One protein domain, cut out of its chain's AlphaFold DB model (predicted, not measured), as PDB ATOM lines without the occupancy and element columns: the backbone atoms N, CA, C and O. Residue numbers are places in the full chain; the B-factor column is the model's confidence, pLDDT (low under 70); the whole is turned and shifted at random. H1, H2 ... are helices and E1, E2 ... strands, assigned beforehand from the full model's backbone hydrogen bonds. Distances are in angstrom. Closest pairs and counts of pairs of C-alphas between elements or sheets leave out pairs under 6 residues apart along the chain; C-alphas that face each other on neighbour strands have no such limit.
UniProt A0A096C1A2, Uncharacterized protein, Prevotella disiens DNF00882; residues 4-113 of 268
ATOM      1  N   ARG A   4      13.306  42.291  -4.566       81.56
ATOM      2  CA  ARG A   4      13.285  40.890  -4.121       81.56
ATOM      3  C   ARG A   4      11.855  40.491  -3.756       81.56
ATOM      4  O   ARG A   4      11.064  41.319  -3.308       81.56
ATOM      5  N   LYS A   5      11.536  39.208  -3.956       86.50
ATOM      6  CA  LYS A   5      10.263  38.598  -3.557       86.50
ATOM      7  C   LYS A   5      10.450  37.662  -2.364       86.50
ATOM      8  O   LYS A   5      11.373  36.846  -2.357       86.50
ATOM      9  N   LEU A   6       9.548  37.752  -1.390       86.75
ATOM     10  CA  LEU A   6       9.402  36.798  -0.291       86.75
ATOM     11  C   LEU A   6       7.977  36.265  -0.305       86.75
ATOM     12  O   LEU A   6       7.026  37.027  -0.397       86.75
ATOM     13  N   TYR A   7       7.833  34.953  -0.232       87.00
ATOM     14  CA  TYR A   7       6.531  34.301  -0.265       87.00
ATOM     15  C   TYR A   7       6.066  33.988   1.154       87.00
ATOM     16  O   TYR A   7       6.760  33.251   1.858       87.00
ATOM     17  N   ILE A   8       4.893  34.494   1.530       88.19
ATOM     18  CA  ILE A   8       4.280  34.293   2.847       88.19
ATOM     19  C   ILE A   8       3.022  33.433   2.754       88.19
ATOM     20  O   ILE A   8       2.291  33.524   1.770       88.19
ATOM     21  N   SER A   9       2.761  32.619   3.777       89.44
ATOM     22  CA  SER A   9       1.461  31.967   3.964       89.44
ATOM     23  C   SER A   9       0.489  32.954   4.609       89.44
ATOM     24  O   SER A   9       0.802  33.537   5.649       89.44
ATOM     25  N   ILE A  10      -0.685  33.153   4.003       89.06
ATOM     26  CA  ILE A  10      -1.704  34.054   4.563       89.06
ATOM     27  C   ILE A  10      -2.305  33.500   5.853       89.06
ATOM     28  O   ILE A  10      -2.556  34.270   6.772       89.06
ATOM     29  N   GLU A  11      -2.507  32.188   5.941       88.12
ATOM     30  CA  GLU A  11      -3.031  31.545   7.152       88.12
ATOM     31  C   GLU A  11      -2.059  31.710   8.318       88.12
ATOM     32  O   GLU A  11      -2.452  32.199   9.373       88.12
ATOM     33  N   GLU A  12      -0.775  31.431   8.082       89.31
ATOM     34  CA  GLU A  12       0.272  31.622   9.089       89.31
ATOM     35  C   GLU A  12       0.372  33.090   9.511       89.31
ATOM     36  O   GLU A  12       0.488  33.395  10.690       89.31
ATOM     37  N   SER A  13       0.255  34.016   8.554       91.81
ATOM     38  CA  SER A  13       0.260  35.452   8.854       91.81
ATOM     39  C   SER A  13      -0.937  35.865   9.714       91.81
ATOM     40  O   SER A  13      -0.799  36.728  10.569       91.81
ATOM     41  N   ILE A  14      -2.121  35.278   9.513       90.75
ATOM     42  CA  ILE A  14      -3.295  35.573  10.347       90.75
ATOM     43  C   ILE A  14      -3.095  35.022  11.764       90.75
ATOM     44  O   ILE A  14      -3.370  35.739  12.724       90.75
ATOM     45  N   LEU A  15      -2.595  33.790  11.895       89.69
ATOM     46  CA  LEU A  15      -2.312  33.160  13.191       89.69
ATOM     47  C   LEU A  15      -1.243  33.936  13.969       89.69
ATOM     48  O   LEU A  15      -1.450  34.293  15.127       89.69
ATOM     49  N   ALA A  16      -0.142  34.290  13.307       91.56
ATOM     50  CA  ALA A  16       0.937  35.063  13.904       91.56
ATOM     51  C   ALA A  16       0.477  36.439  14.402       91.56
ATOM     52  O   ALA A  16       1.039  36.962  15.350       91.56
ATOM     53  N   PHE A  17      -0.542  37.048  13.794       92.31
ATOM     54  CA  PHE A  17      -1.023  38.373  14.191       92.31
ATOM     55  C   PHE A  17      -2.097  38.342  15.292       92.31
ATOM     56  O   PHE A  17      -2.656  39.390  15.613       92.31
ATOM     57  N   GLN A  18      -2.371  37.181  15.897       90.38
ATOM     58  CA  GLN A  18      -3.316  37.060  17.015       90.38
ATOM     59  C   GLN A  18      -2.799  37.672  18.324       90.38
ATOM     60  O   GLN A  18      -3.604  38.165  19.110       90.38
ATOM     61  N   SER A  19      -1.481  37.681  18.555       91.12
ATOM     62  CA  SER A  19      -0.871  38.381  19.688       91.12
ATOM     63  C   SER A  19       0.287  39.262  19.239       91.12
ATOM     64  O   SER A  19       0.844  39.112  18.148       91.12
ATOM     65  N   LYS A  20       0.650  40.235  20.077       91.12
ATOM     66  CA  LYS A  20       1.755  41.149  19.775       91.12
ATOM     67  C   LYS A  20       3.084  40.397  19.749       91.12
ATOM     68  O   LYS A  20       3.945  40.691  18.925       91.12
ATOM     69  N   GLU A  21       3.245  39.438  20.647       93.38
ATOM     70  CA  GLU A  21       4.459  38.661  20.851       93.38
ATOM     71  C   GLU A  21       4.747  37.762  19.649       93.38
ATOM     72  O   GLU A  21       5.875  37.763  19.147       93.38
ATOM     73  N   THR A  22       3.731  37.042  19.161       93.31
ATOM     74  CA  THR A  22       3.846  36.172  17.983       93.31
ATOM     75  C   THR A  22       3.967  36.987  16.700       93.31
ATOM     76  O   THR A  22       4.763  36.627  15.830       93.31
ATOM     77  N   ALA A  23       3.302  38.143  16.612       93.88
ATOM     78  CA  ALA A  23       3.449  39.044  15.474       93.88
ATOM     79  C   ALA A  23       4.883  39.571  15.389       93.88
ATOM     80  O   ALA A  23       5.498  39.541  14.322       93.88
ATOM     81  N   GLU A  24       5.445  40.024  16.515       94.88
ATOM     82  CA  GLU A  24       6.818  40.523  16.554       94.88
ATOM     83  C   GLU A  24       7.833  39.440  16.163       94.88
ATOM     84  O   GLU A  24       8.755  39.710  15.390       94.88
ATOM     85  N   ALA A  25       7.629  38.217  16.651       95.81
ATOM     86  CA  ALA A  25       8.434  37.051  16.317       95.81
ATOM     87  C   ALA A  25       8.382  36.702  14.819       95.81
ATOM     88  O   ALA A  25       9.419  36.482  14.186       95.81
ATOM     89  N   TYR A  26       7.184  36.704  14.233       95.50
ATOM     90  CA  TYR A  26       6.979  36.417  12.816       95.50
ATOM     91  C   TYR A  26       7.619  37.482  11.921       95.50
ATOM     92  O   TYR A  26       8.341  37.157  10.976       95.50
ATOM     93  N   ILE A  27       7.427  38.765  12.250       95.56
ATOM     94  CA  ILE A  27       8.048  39.887  11.528       95.56
ATOM     95  C   ILE A  27       9.572  39.773  11.586       95.56
ATOM     96  O   ILE A  27      10.234  39.911  10.559       95.56
ATOM     97  N   PHE A  28      10.135  39.467  12.757       95.94
ATOM     98  CA  PHE A  28      11.575  39.270  12.920       95.94
ATOM     99  C   PHE A  28      12.107  38.158  12.003       95.94
ATOM    100  O   PHE A  28      13.059  38.374  11.251       95.94
ATOM    101  N   ALA A  29      11.444  37.000  11.973       95.12
ATOM    102  CA  ALA A  29      11.825  35.897  11.094       95.12
ATOM    103  C   ALA A  29      11.687  36.254   9.600       95.12
ATOM    104  O   ALA A  29      12.545  35.893   8.790       95.12
ATOM    105  N   MET A  30      10.651  37.009   9.217       93.81
ATOM    106  CA  MET A  30      10.497  37.540   7.857       93.81
ATOM    107  C   MET A  30      11.633  38.493   7.478       93.81
ATOM    108  O   MET A  30      12.146  38.420   6.361       93.81
ATOM    109  N   MET A  31      12.073  39.353   8.400       93.56
ATOM    110  CA  MET A  31      13.195  40.258   8.157       93.56
ATOM    111  C   MET A  31      14.519  39.508   7.988       93.56
ATOM    112  O   MET A  31      15.295  39.862   7.101       93.56
ATOM    113  N   LEU A  32      14.764  38.428   8.739       93.06
ATOM    114  CA  LEU A  32      15.922  37.554   8.504       93.06
ATOM    115  C   LEU A  32      15.916  36.983   7.079       93.06
ATOM    116  O   LEU A  32      16.935  37.010   6.385       93.06
ATOM    117  N   LYS A  33      14.751  36.518   6.606       91.31
ATOM    118  CA  LYS A  33      14.580  36.017   5.231       91.31
ATOM    119  C   LYS A  33      14.736  37.109   4.175       91.31
ATOM    120  O   LYS A  33      15.226  36.837   3.077       91.31
ATOM    121  N   ALA A  34      14.311  38.330   4.487       89.06
ATOM    122  CA  ALA A  34      14.484  39.488   3.617       89.06
ATOM    123  C   ALA A  34      15.962  39.891   3.500       89.06
ATOM    124  O   ALA A  34      16.429  40.177   2.394       89.06
ATOM    125  N   SER A  35      16.692  39.816   4.615       87.75
ATOM    126  CA  SER A  35      18.108  40.168   4.719       87.75
ATOM    127  C   SER A  35      18.980  39.152   3.985       87.75
ATOM    128  O   SER A  35      19.639  39.477   3.002       87.75
ATOM    129  N   ALA A  36      18.951  37.882   4.396       82.31
ATOM    130  CA  ALA A  36      19.874  36.868   3.891       82.31
ATOM    131  C   ALA A  36      19.248  36.023   2.771       82.31
ATOM    132  O   ALA A  36      18.086  35.611   2.845       82.31
ATOM    133  N   ARG A  37      20.009  35.705   1.713       79.31
ATOM    134  CA  ARG A  37      19.536  34.780   0.658       79.31
ATOM    135  C   ARG A  37      19.315  33.370   1.204       79.31
ATOM    136  O   ARG A  37      18.300  32.749   0.904       79.31
ATOM    137  N   SER A  38      20.230  32.915   2.052       83.69
ATOM    138  CA  SER A  38      20.190  31.623   2.741       83.69
ATOM    139  C   SER A  38      19.175  31.569   3.888       83.69
ATOM    140  O   SER A  38      18.946  30.494   4.425       83.69
ATOM    141  N   SER A  39      18.551  32.694   4.268       88.62
ATOM    142  CA  SER A  39      17.787  32.820   5.524       88.62
ATOM    143  C   SER A  39      18.621  32.533   6.785       88.62
ATOM    144  O   SER A  39      18.055  32.148   7.809       88.62
ATOM    145  N   ARG A  40      19.950  32.695   6.704       92.75
ATOM    146  CA  ARG A  40      20.905  32.447   7.790       92.75
ATOM    147  C   ARG A  40      21.673  33.719   8.141       92.75
ATOM    148  O   ARG A  40      22.050  34.461   7.236       92.75
ATOM    149  N   ILE A  41      21.931  33.930   9.428       91.50
ATOM    150  CA  ILE A  41      22.845  34.956   9.940       91.50
ATOM    151  C   ILE A  41      23.901  34.272  10.806       91.50
ATOM    152  O   ILE A  41      23.563  33.614  11.789       91.50
ATOM    153  N   ASN A  42      25.165  34.443  10.429       90.81
ATOM    154  CA  ASN A  42      26.310  33.981  11.210       90.81
ATOM    155  C   ASN A  42      26.601  34.980  12.333       90.81
ATOM    156  O   ASN A  42      26.368  36.176  12.157       90.81
ATOM    157  N   ASP A  43      27.112  34.486  13.460       91.00
ATOM    158  CA  ASP A  43      27.358  35.283  14.668       91.00
ATOM    159  C   ASP A  43      26.142  36.152  15.064       91.00
ATOM    160  O   ASP A  43      26.163  37.385  14.966       91.00
ATOM    161  N   PRO A  44      25.021  35.530  15.469       92.56
ATOM    162  CA  PRO A  44      23.765  36.218  15.755       92.56
ATOM    163  C   PRO A  44      23.776  36.922  17.123       92.56
ATOM    164  O   PRO A  44      22.811  36.836  17.885       92.56
ATOM    165  N   SER A  45      24.862  37.622  17.454       93.50
ATOM    166  CA  SER A  45      24.897  38.505  18.614       93.50
ATOM    167  C   SER A  45      23.836  39.601  18.468       93.50
ATOM    168  O   SER A  45      23.525  40.057  17.363       93.50
ATOM    169  N   ILE A  46      23.272  40.069  19.584       94.31
ATOM    170  CA  ILE A  46      22.246  41.125  19.550       94.31
ATOM    171  C   ILE A  46      22.770  42.395  18.871       94.31
ATOM    172  O   ILE A  46      22.032  43.060  18.145       94.31
ATOM    173  N   ARG A  47      24.060  42.707  19.055       92.44
ATOM    174  CA  ARG A  47      24.731  43.824  18.379       92.44
ATOM    175  C   ARG A  47      24.696  43.656  16.858       92.44
ATOM    176  O   ARG A  47      24.311  44.598  16.167       92.44
ATOM    177  N   ASN A  48      25.040  42.469  16.359       91.69
ATOM    178  CA  ASN A  48      25.026  42.172  14.929       91.69
ATOM    179  C   ASN A  48      23.596  42.188  14.364       91.69
ATOM    180  O   ASN A  48      23.310  42.892  13.399       91.69
ATOM    181  N   LEU A  49      22.651  41.512  15.025       93.31
ATOM    182  CA  LEU A  49      21.244  41.483  14.611       93.31
ATOM    183  C   LEU A  49      20.619  42.882  14.565       93.31
ATOM    184  O   LEU A  49      19.929  43.212  13.602       93.31
ATOM    185  N   LYS A  50      20.892  43.730  15.564       93.00
ATOM    186  CA  LYS A  50      20.471  45.137  15.565       93.00
ATOM    187  C   LYS A  50      21.053  45.901  14.377       93.00
ATOM    188  O   LYS A  50      20.329  46.691  13.781       93.00
ATOM    189  N   SER A  51      22.329  45.683  14.058       89.94
ATOM    190  CA  SER A  51      23.011  46.346  12.940       89.94
ATOM    191  C   SER A  51      22.423  45.948  11.587       89.94
ATOM    192  O   SER A  51      22.212  46.805  10.735       89.94
ATOM    193  N   ILE A  52      22.112  44.660  11.404       91.00
ATOM    194  CA  ILE A  52      21.563  44.131  10.148       91.00
ATOM    195  C   ILE A  52      20.098  44.543   9.969       91.00
ATOM    196  O   ILE A  52      19.680  44.925   8.877       91.00
ATOM    197  N   LEU A  53      19.296  44.415  11.030       91.81
ATOM    198  CA  LEU A  53      17.837  44.533  10.971       91.81
ATOM    199  C   LEU A  53      17.317  45.927  11.345       91.81
ATOM    200  O   LEU A  53      16.120  46.180  11.208       91.81
ATOM    201  N   HIS A  54      18.179  46.814  11.847       90.94
ATOM    202  CA  HIS A  54      17.824  48.153  12.334       90.94
ATOM    203  C   HIS A  54      16.731  48.138  13.413       90.94
ATOM    204  O   HIS A  54      15.804  48.950  13.418       90.94
ATOM    205  N   ILE A  55      16.821  47.185  14.349       92.56
ATOM    206  CA  ILE A  55      15.871  47.020  15.461       92.56
ATOM    207  C   ILE A  55      16.539  47.448  16.772       92.56
ATOM    208  O   ILE A  55      17.639  47.010  17.091       92.56
ATOM    209  N   GLY A  56      15.860  48.273  17.575       92.38
ATOM    210  CA  GLY A  56      16.349  48.663  18.903       92.38
ATOM    211  C   GLY A  56      16.649  47.458  19.807       92.38
ATOM    212  O   GLY A  56      15.953  46.447  19.740       92.38
ATOM    213  N   ASN A  57      17.659  47.585  20.674       93.62
ATOM    214  CA  ASN A  57      18.234  46.483  21.462       93.62
ATOM    215  C   ASN A  57      17.164  45.660  22.210       93.62
ATOM    216  O   ASN A  57      16.974  44.476  21.938       93.62
ATOM    217  N   THR A  58      16.359  46.322  23.046       93.44
ATOM    218  CA  THR A  58      15.286  45.690  23.831       93.44
ATOM    219  C   THR A  58      14.276  44.942  22.960       93.44
ATOM    220  O   THR A  58      13.863  43.829  23.286       93.44
ATOM    221  N   LYS A  59      13.890  45.532  21.820       94.12
ATOM    222  CA  LYS A  59      12.947  44.908  20.888       94.12
ATOM    223  C   LYS A  59      13.579  43.715  20.172       94.12
ATOM    224  O   LYS A  59      12.900  42.711  19.991       94.12
ATOM    225  N   CYS A  60      14.860  43.802  19.811       95.50
ATOM    226  CA  CYS A  60      15.602  42.710  19.188       95.50
ATOM    227  C   CYS A  60      15.687  41.497  20.123       95.50
ATOM    228  O   CYS A  60      15.323  40.399  19.711       95.50
ATOM    229  N   CYS A  61      16.070  41.696  21.391       95.62
ATOM    230  CA  CYS A  61      16.118  40.623  22.391       95.62
ATOM    231  C   CYS A  61      14.759  39.936  22.567       95.62
ATOM    232  O   CYS A  61      14.668  38.710  22.506       95.62
ATOM    233  N   ARG A  62      13.688  40.724  22.750       95.81
ATOM    234  CA  ARG A  62      12.332  40.187  22.936       95.81
ATOM    235  C   ARG A  62      11.841  39.432  21.699       95.81
ATOM    236  O   ARG A  62      11.352  38.314  21.831       95.81
ATOM    237  N   ALA A  63      11.982  40.021  20.513       96.38
ATOM    238  CA  ALA A  63      11.521  39.408  19.270       96.38
ATOM    239  C   ALA A  63      12.282  38.113  18.960       96.38
ATOM    240  O   ALA A  63      11.659  37.132  18.565       96.38
ATOM    241  N   LEU A  64      13.596  38.080  19.202       96.81
ATOM    242  CA  LEU A  64      14.415  36.878  19.056       96.81
ATOM    243  C   LEU A  64      13.963  35.767  20.008       96.81
ATOM    244  O   LEU A  64      13.703  34.655  19.556       96.81
ATOM    245  N   LYS A  65      13.810  36.074  21.304       96.81
ATOM    246  CA  LYS A  65      13.326  35.110  22.305       96.81
ATOM    247  C   LYS A  65      11.980  34.510  21.890       96.81
ATOM    248  O   LYS A  65      11.822  33.291  21.892       96.81
ATOM    249  N   ASN A  66      11.039  35.359  21.479       96.75
ATOM    250  CA  ASN A  66       9.715  34.920  21.046       96.75
ATOM    251  C   ASN A  66       9.768  34.123  19.733       96.75
ATOM    252  O   ASN A  66       9.035  33.153  19.584       96.75
ATOM    253  N   ALA A  67      10.645  34.488  18.793       96.44
ATOM    254  CA  ALA A  67      10.813  33.771  17.530       96.44
ATOM    255  C   ALA A  67      11.408  32.374  17.712       96.44
ATOM    256  O   ALA A  67      11.022  31.464  16.979       96.44
ATOM    257  N   VAL A  68      12.313  32.199  18.676       96.12
ATOM    258  CA  VAL A  68      12.832  30.876  19.052       96.12
ATOM    259  C   VAL A  68      11.722  30.049  19.700       96.12
ATOM    260  O   VAL A  68      11.472  28.929  19.268       96.12
ATOM    261  N   ALA A  69      11.006  30.617  20.678       95.19
ATOM    262  CA  ALA A  69       9.922  29.927  21.380       95.19
ATOM    263  C   ALA A  69       8.771  29.504  20.448       95.19
ATOM    264  O   ALA A  69       8.232  28.414  20.590       95.19
ATOM    265  N   ALA A  70       8.421  30.343  19.469       92.50
ATOM    266  CA  ALA A  70       7.390  30.055  18.472       92.50
ATOM    267  C   ALA A  70       7.876  29.155  17.317       92.50
ATOM    268  O   ALA A  70       7.109  28.860  16.405       92.50
ATOM    269  N   GLY A  71       9.153  28.755  17.299       93.31
ATOM    270  CA  GLY A  71       9.706  27.911  16.240       93.31
ATOM    271  C   GLY A  71       9.845  28.605  14.879       93.31
ATOM    272  O   GLY A  71       9.985  27.933  13.858       93.31
ATOM    273  N   TYR A  72       9.847  29.939  14.821       94.69
ATOM    274  CA  TYR A  72      10.085  30.684  13.578       94.69
ATOM    275  C   TYR A  72      11.566  30.799  13.220       94.69
ATOM    276  O   TYR A  72      11.917  30.951  12.044       94.69
ATOM    277  N   VAL A  73      12.444  30.703  14.215       96.19
ATOM    278  CA  VAL A  73      13.895  30.663  14.033       96.19
ATOM    279  C   VAL A  73      14.500  29.580  14.915       96.19
ATOM    280  O   VAL A  73      13.917  29.189  15.922       96.19
ATOM    281  N   ARG A  74      15.687  29.105  14.547       96.12
ATOM    282  CA  ARG A  74      16.466  28.148  15.336       96.12
ATOM    283  C   ARG A  74      17.950  28.474  15.276       96.12
ATOM    284  O   ARG A  74      18.410  29.090  14.313       96.12
ATOM    285  N   TYR A  75      18.686  28.025  16.283       95.94
ATOM    286  CA  TYR A  75      20.143  28.064  16.276       95.94
ATOM    287  C   TYR A  75      20.705  26.785  15.646       95.94
ATOM    288  O   TYR A  75      20.315  25.682  16.013       95.94
ATOM    289  N   GLU A  76      21.627  26.948  14.701       95.19
ATOM    290  CA  GLU A  76      22.475  25.902  14.124       95.19
ATOM    291  C   GLU A  76      23.928  26.255  14.493       95.19
ATOM    292  O   GLU A  76      24.618  26.983  13.773       95.19
ATOM    293  N   GLY A  77      24.369  25.836  15.685       92.56
ATOM    294  CA  GLY A  77      25.655  26.252  16.259       92.56
ATOM    295  C   GLY A  77      25.725  27.770  16.465       92.56
ATOM    296  O   GLY A  77      24.880  28.354  17.142       92.56
ATOM    297  N   LYS A  78      26.712  28.430  15.843       92.69
ATOM    298  CA  LYS A  78      26.884  29.900  15.864       92.69
ATOM    299  C   LYS A  78      26.093  30.627  14.767       92.69
ATOM    300  O   LYS A  78      26.435  31.747  14.393       92.69
ATOM    301  N   THR A  79      25.054  29.993  14.231       94.38
ATOM    302  CA  THR A  79      24.237  30.531  13.139       94.38
ATOM    303  C   THR A  79      22.777  30.584  13.558       94.38
ATOM    304  O   THR A  79      22.252  29.615  14.097       94.38
ATOM    305  N   LEU A  80      22.096  31.691  13.279       96.31
ATOM    306  CA  LEU A  80      20.647  31.803  13.419       96.31
ATOM    307  C   LEU A  80      19.980  31.574  12.062       96.31
ATOM    308  O   LEU A  80      20.331  32.221  11.075       96.31
ATOM    309  N   VAL A  81      18.998  30.679  12.013       95.81
ATOM    310  CA  VAL A  81      18.322  30.273  10.777       95.81
ATOM    311  C   VAL A  81      16.827  30.518  10.895       95.81
ATOM    312  O   VAL A  81      16.190  30.060  11.841       95.81
ATOM    313  N   ALA A  82      16.244  31.224   9.923       94.19
ATOM    314  CA  ALA A  82      14.797  31.398   9.853       94.19
ATOM    315  C   ALA A  82      14.136  30.175   9.208       94.19
ATOM    316  O   ALA A  82      14.377  29.868   8.031       94.19
ATOM    317  N   ASN A  83      13.244  29.522   9.949       92.00
ATOM    318  CA  ASN A  83      12.579  28.294   9.530       92.00
ATOM    319  C   ASN A  83      11.651  28.529   8.323       92.00
ATOM    320  O   ASN A  83      11.231  29.661   8.045       92.00
ATOM    321  N   PRO A  84      11.346  27.490   7.531       85.50
ATOM    322  CA  PRO A  84      10.254  27.546   6.567       85.50
ATOM    323  C   PRO A  84       8.927  27.843   7.285       85.50
ATOM    324  O   PRO A  84       8.568  27.152   8.223       85.50
ATOM    325  N   MET A  85       8.197  28.865   6.833       76.94
ATOM    326  CA  MET A  85       6.903  29.288   7.409       76.94
ATOM    327  C   MET A  85       5.749  29.022   6.428       76.94
ATOM    328  O   MET A  85       4.879  29.865   6.207       76.94
ATOM    329  N   LYS A  86       5.807  27.882   5.728       66.94
ATOM    330  CA  LYS A  86       4.866  27.510   4.664       66.94
ATOM    331  C   LYS A  86       4.281  26.132   4.955       66.94
ATOM    332  O   LYS A  86       4.901  25.137   4.601       66.94
ATOM    333  N   ASN A  87       3.079  26.097   5.521       60.66
ATOM    334  CA  ASN A  87       2.333  24.848   5.699       60.66
ATOM    335  C   ASN A  87       1.338  24.570   4.562       60.66
ATOM    336  O   ASN A  87       0.902  23.438   4.404       60.66
ATOM    337  N   ASN A  88       1.011  25.565   3.728       56.66
ATOM    338  CA  ASN A  88      -0.039  25.435   2.719       56.66
ATOM    339  C   ASN A  88       0.440  25.937   1.346       56.66
ATOM    340  O   ASN A  88       0.925  27.067   1.239       56.66
ATOM    341  N   LYS A  89       0.342  25.099   0.302       59.12
ATOM    342  CA  LYS A  89       0.789  25.438  -1.064       59.12
ATOM    343  C   LYS A  89      -0.150  26.435  -1.758       59.12
ATOM    344  O   LYS A  89       0.318  27.193  -2.604       59.12
ATOM    345  N   ASP A  90      -1.410  26.531  -1.326       53.69
ATOM    346  CA  ASP A  90      -2.455  27.212  -2.106       53.69
ATOM    347  C   ASP A  90      -2.747  28.662  -1.675       53.69
ATOM    348  O   ASP A  90      -3.329  29.435  -2.434       53.69
ATOM    349  N   ASN A  91      -2.297  29.092  -0.490       72.12
ATOM    350  CA  ASN A  91      -2.565  30.438   0.052       72.12
ATOM    351  C   ASN A  91      -1.282  31.253   0.281       72.12
ATOM    352  O   ASN A  91      -1.123  31.937   1.298       72.12
ATOM    353  N   ILE A  92      -0.365  31.187  -0.684       79.31
ATOM    354  CA  ILE A  92       0.914  31.894  -0.637       79.31
ATOM    355  C   ILE A  92       0.827  33.223  -1.403       79.31
ATOM    356  O   ILE A  92       0.376  33.269  -2.549       79.31
ATOM    357  N   ARG A  93       1.308  34.318  -0.803       82.75
ATOM    358  CA  ARG A  93       1.390  35.636  -1.456       82.75
ATOM    359  C   ARG A  93       2.818  36.185  -1.473       82.75
ATOM    360  O   ARG A  93       3.542  36.020  -0.492       82.75
ATOM    361  N   PRO A  94       3.249  36.823  -2.576       85.50
ATOM    362  CA  PRO A  94       4.531  37.494  -2.642       85.50
ATOM    363  C   PRO A  94       4.459  38.864  -1.956       85.50
ATOM    364  O   PRO A  94       3.538  39.647  -2.175       85.50
ATOM    365  N   ILE A  95       5.482  39.164  -1.169       87.38
ATOM    366  CA  ILE A  95       5.833  40.498  -0.704       87.38
ATOM    367  C   ILE A  95       7.027  40.968  -1.527       87.38
ATOM    368  O   ILE A  95       8.013  40.238  -1.668       87.38
ATOM    369  N   PHE A  96       6.936  42.190  -2.044       84.75
ATOM    370  CA  PHE A  96       8.001  42.846  -2.795       84.75
ATOM    371  C   PHE A  96       8.667  43.905  -1.937       84.75
ATOM    372  O   PHE A  96       7.986  44.708  -1.304       84.75
ATOM    373  N   PHE A  97       9.991  43.904  -1.944       84.06
ATOM    374  CA  PHE A  97      10.797  44.836  -1.171       84.06
ATOM    375  C   PHE A  97      12.159  45.051  -1.826       84.06
ATOM    376  O   PHE A  97      12.566  44.300  -2.719       84.06
ATOM    377  N   GLU A  98      12.853  46.096  -1.395       83.81
ATOM    378  CA  GLU A  98      14.217  46.375  -1.827       83.81
ATOM    379  C   GLU A  98      15.174  45.306  -1.309       83.81
ATOM    380  O   GLU A  98      15.094  44.863  -0.162       83.81
ATOM    381  N   ARG A  99      16.059  44.840  -2.190       81.44
ATOM    382  CA  ARG A  99      17.036  43.816  -1.835       81.44
ATOM    383  C   ARG A  99      17.984  44.361  -0.761       81.44
ATOM    384  O   ARG A  99      18.413  45.504  -0.843       81.44
ATOM    385  N   ALA A 100      18.330  43.514   0.205       83.50
ATOM    386  CA  ALA A 100      19.408  43.804   1.140       83.50
ATOM    387  C   ALA A 100      20.746  43.971   0.409       83.50
ATOM    388  O   ALA A 100      21.009  43.290  -0.591       83.50
ATOM    389  N   GLU A 101      21.582  44.856   0.929       85.19
ATOM    390  CA  GLU A 101      22.879  45.193   0.347       85.19
ATOM    391  C   GLU A 101      23.996  44.735   1.273       85.19
ATOM    392  O   GLU A 101      23.835  44.713   2.491       85.19
ATOM    393  N   TYR A 102      25.125  44.350   0.687       83.19
ATOM    394  CA  TYR A 102      26.355  44.200   1.447       83.19
ATOM    395  C   TYR A 102      27.066  45.546   1.455       83.19
ATOM    396  O   TYR A 102      27.223  46.170   0.404       83.19
ATOM    397  N   LYS A 103      27.468  46.002   2.638       83.56
ATOM    398  CA  LYS A 103      28.335  47.168   2.792       83.56
ATOM    399  C   LYS A 103      29.779  46.790   2.450       83.56
ATOM    400  O   LYS A 103      30.117  45.612   2.334       83.56
ATOM    401  N   LEU A 104      30.633  47.804   2.303       80.69
ATOM    402  CA  LEU A 104      32.060  47.635   1.987       80.69
ATOM    403  C   LEU A 104      32.806  46.777   3.020       80.69
ATOM    404  O   LEU A 104      33.744  46.075   2.669       80.69
ATOM    405  N   ASP A 105      32.354  46.790   4.274       80.19
ATOM    406  CA  ASP A 105      32.883  45.974   5.372       80.19
ATOM    407  C   ASP A 105      32.364  44.518   5.368       80.19
ATOM    408  O   ASP A 105      32.614  43.762   6.305       80.19
ATOM    409  N   GLY A 106      31.606  44.118   4.340       77.00
ATOM    410  CA  GLY A 106      30.987  42.797   4.234       77.00
ATOM    411  C   GLY A 106      29.746  42.607   5.114       77.00
ATOM    412  O   GLY A 106      29.138  41.533   5.081       77.00
ATOM    413  N   SER A 107      29.328  43.625   5.876       80.56
ATOM    414  CA  SER A 107      28.115  43.551   6.690       80.56
ATOM    415  C   SER A 107      26.855  43.614   5.828       80.56
ATOM    416  O   SER A 107      26.808  44.247   4.772       80.56
ATOM    417  N   LEU A 108      25.812  42.919   6.278       84.19
ATOM    418  CA  LEU A 108      24.532  42.851   5.586       84.19
ATOM    419  C   LEU A 108      23.604  43.968   6.073       84.19
ATOM    420  O   LEU A 108      23.406  44.133   7.271       84.19
ATOM    421  N   ASP A 109      22.987  44.687   5.143       85.25
ATOM    422  CA  ASP A 109      22.096  45.810   5.420       85.25
ATOM    423  C   ASP A 109      20.673  45.508   4.937       85.25
ATOM    424  O   ASP A 109      20.394  45.475   3.732       85.25
ATOM    425  N   CYS A 110      19.749  45.263   5.871       86.31
ATOM    426  CA  CYS A 110      18.346  45.071   5.528       86.31
ATOM    427  C   CYS A 110      17.685  46.417   5.217       86.31
ATOM    428  O   CYS A 110      17.484  47.243   6.104       86.31
ATOM    429  N   LYS A 111      17.242  46.604   3.971       88.88
ATOM    430  CA  LYS A 111      16.520  47.819   3.553       88.88
ATOM    431  C   LYS A 111      15.078  47.890   4.057       88.88
ATOM    432  O   LYS A 111      14.440  48.936   3.984       88.88
ATOM    433  N   VAL A 112      14.535  46.785   4.569       90.31
ATOM    434  CA  VAL A 112      13.147  46.731   5.042       90.31
ATOM    435  C   VAL A 112      13.113  46.922   6.544       90.31
ATOM    436  O   VAL A 112      13.587  46.072   7.288       90.31
ATOM    437  N   SER A 113      12.493  48.009   6.998       92.06
ATOM    438  CA  SER A 113      12.279  48.226   8.429       92.06
ATOM    439  C   SER A 113      11.233  47.263   9.001       92.06
ATOM    440  O   SER A 113      10.339  46.786   8.299       92.06
TER     441      SER A 113
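This is residues 4 to 113 of the 268 residues of an uncharacterized protein of Prevotella disiens DNF00882 (UniProt A0A096C1A2). What shape is this? The long helix H2 runs through the middle, with the small sheet E2 E4 E3 packed along it, H4 crossing it, and H1 and H3 near its two ends. A separate two-strand ribbon, E1 and E5, lies by residues 30 to 35 of H2. What is it made of? The printed part has 110 residues with four named helices and five named strands, in the order E1 H1 H2 E2 H3 H4 E3 E4 E5; the class is mixed, and both sheets are antiparallel. It is compact, with a radius of gyration of the C-alphas of 13.3 A and spans of 40 by 27 by 25 A.

What pairs with the first strand? E1, residues 4 to 9, is antiparallel to E5, residues 92 to 98, at 150 degrees, with N 6 and O 95 2.9 A apart. Which helices touch? H2, residues 20 to 35, is the hub: its residues 22 to 26 touch H1, residues 10 to 16, opposite ways at a steep tilt of 53 degrees, closest at the C-alphas of Ala 16 and Ala 23, 5.0 A. Its residues 31 to 35 touch H3, residues 46 to 53, the same way at a steep tilt of 69.5 degrees, only just short of about perpendicular, closest at the C-alphas of Met 31 and Leu 53, 6.9 A. H4, residues 57 to 69, touches H2 about perpendicular at 84 degrees, closest at the C-alphas of Ala 25 and Ala 67, 4.2 A, and touches H3 about perpendicular at 89 degrees, closest at the C-alphas of Lys 50 and Asn 57, 6.4 A. How do the other strands pair? The inner strand E4, residues 79 to 82, is antiparallel to E2, residues 40 to 42, with N 41 and O 80 2.9 A apart, and forms a hairpin with E3, residues 73 to 76, with N 74 and O 81 2.9 A apart. E2, H3, H4 and E3 form a split strand-helix-strand unit, its two strands running the same way with E4 between them, and its crossover is right-handed. How do the helices stand to this sheet? H2 and H4 are on the same face, giving two layers, helices on one face of a sheet; H2, at a height of 8.9 A, is only just over none of the strands, with 2 of its C-alphas falling on E4, while H4 is over E3 and stands up from the sheet at 58 degrees. H3 only grazes the sheet, with residues 48 to 52. In H1, H2, H3 and H4 every O i to N i+4 pair is within hydrogen-bond range.

Where does the first strand begin? E1 begins at C-alpha 4, (13.285, 40.890, -4.121), and is 16.9 A long from first to last C-alpha. How long are the larger helices? H2 is 22.3 A, beginning at C-alpha 20, (1.755, 41.149, 19.775), and H4 is 18.5 A. Where does the last strand end? E5, 19.7 A long, ends at C-alpha 98, (14.217, 46.375, -1.827).

How large is it, and is it cut? The two C-alphas farthest apart, of Asp 90 and Asp 105, are 40.7 A apart, and the printed part has no cut. Are any links long? No link is long; E4 to E5 is short and the others are tight. What follows the last strand? Residues 99 to 113 hold no named element, but residues 101 to 102 pair antiparallel with residues 108 to 109. Where is confidence low? The mean pLDDT of the printed part is 88.7, and residues 86 to 90 are under 70.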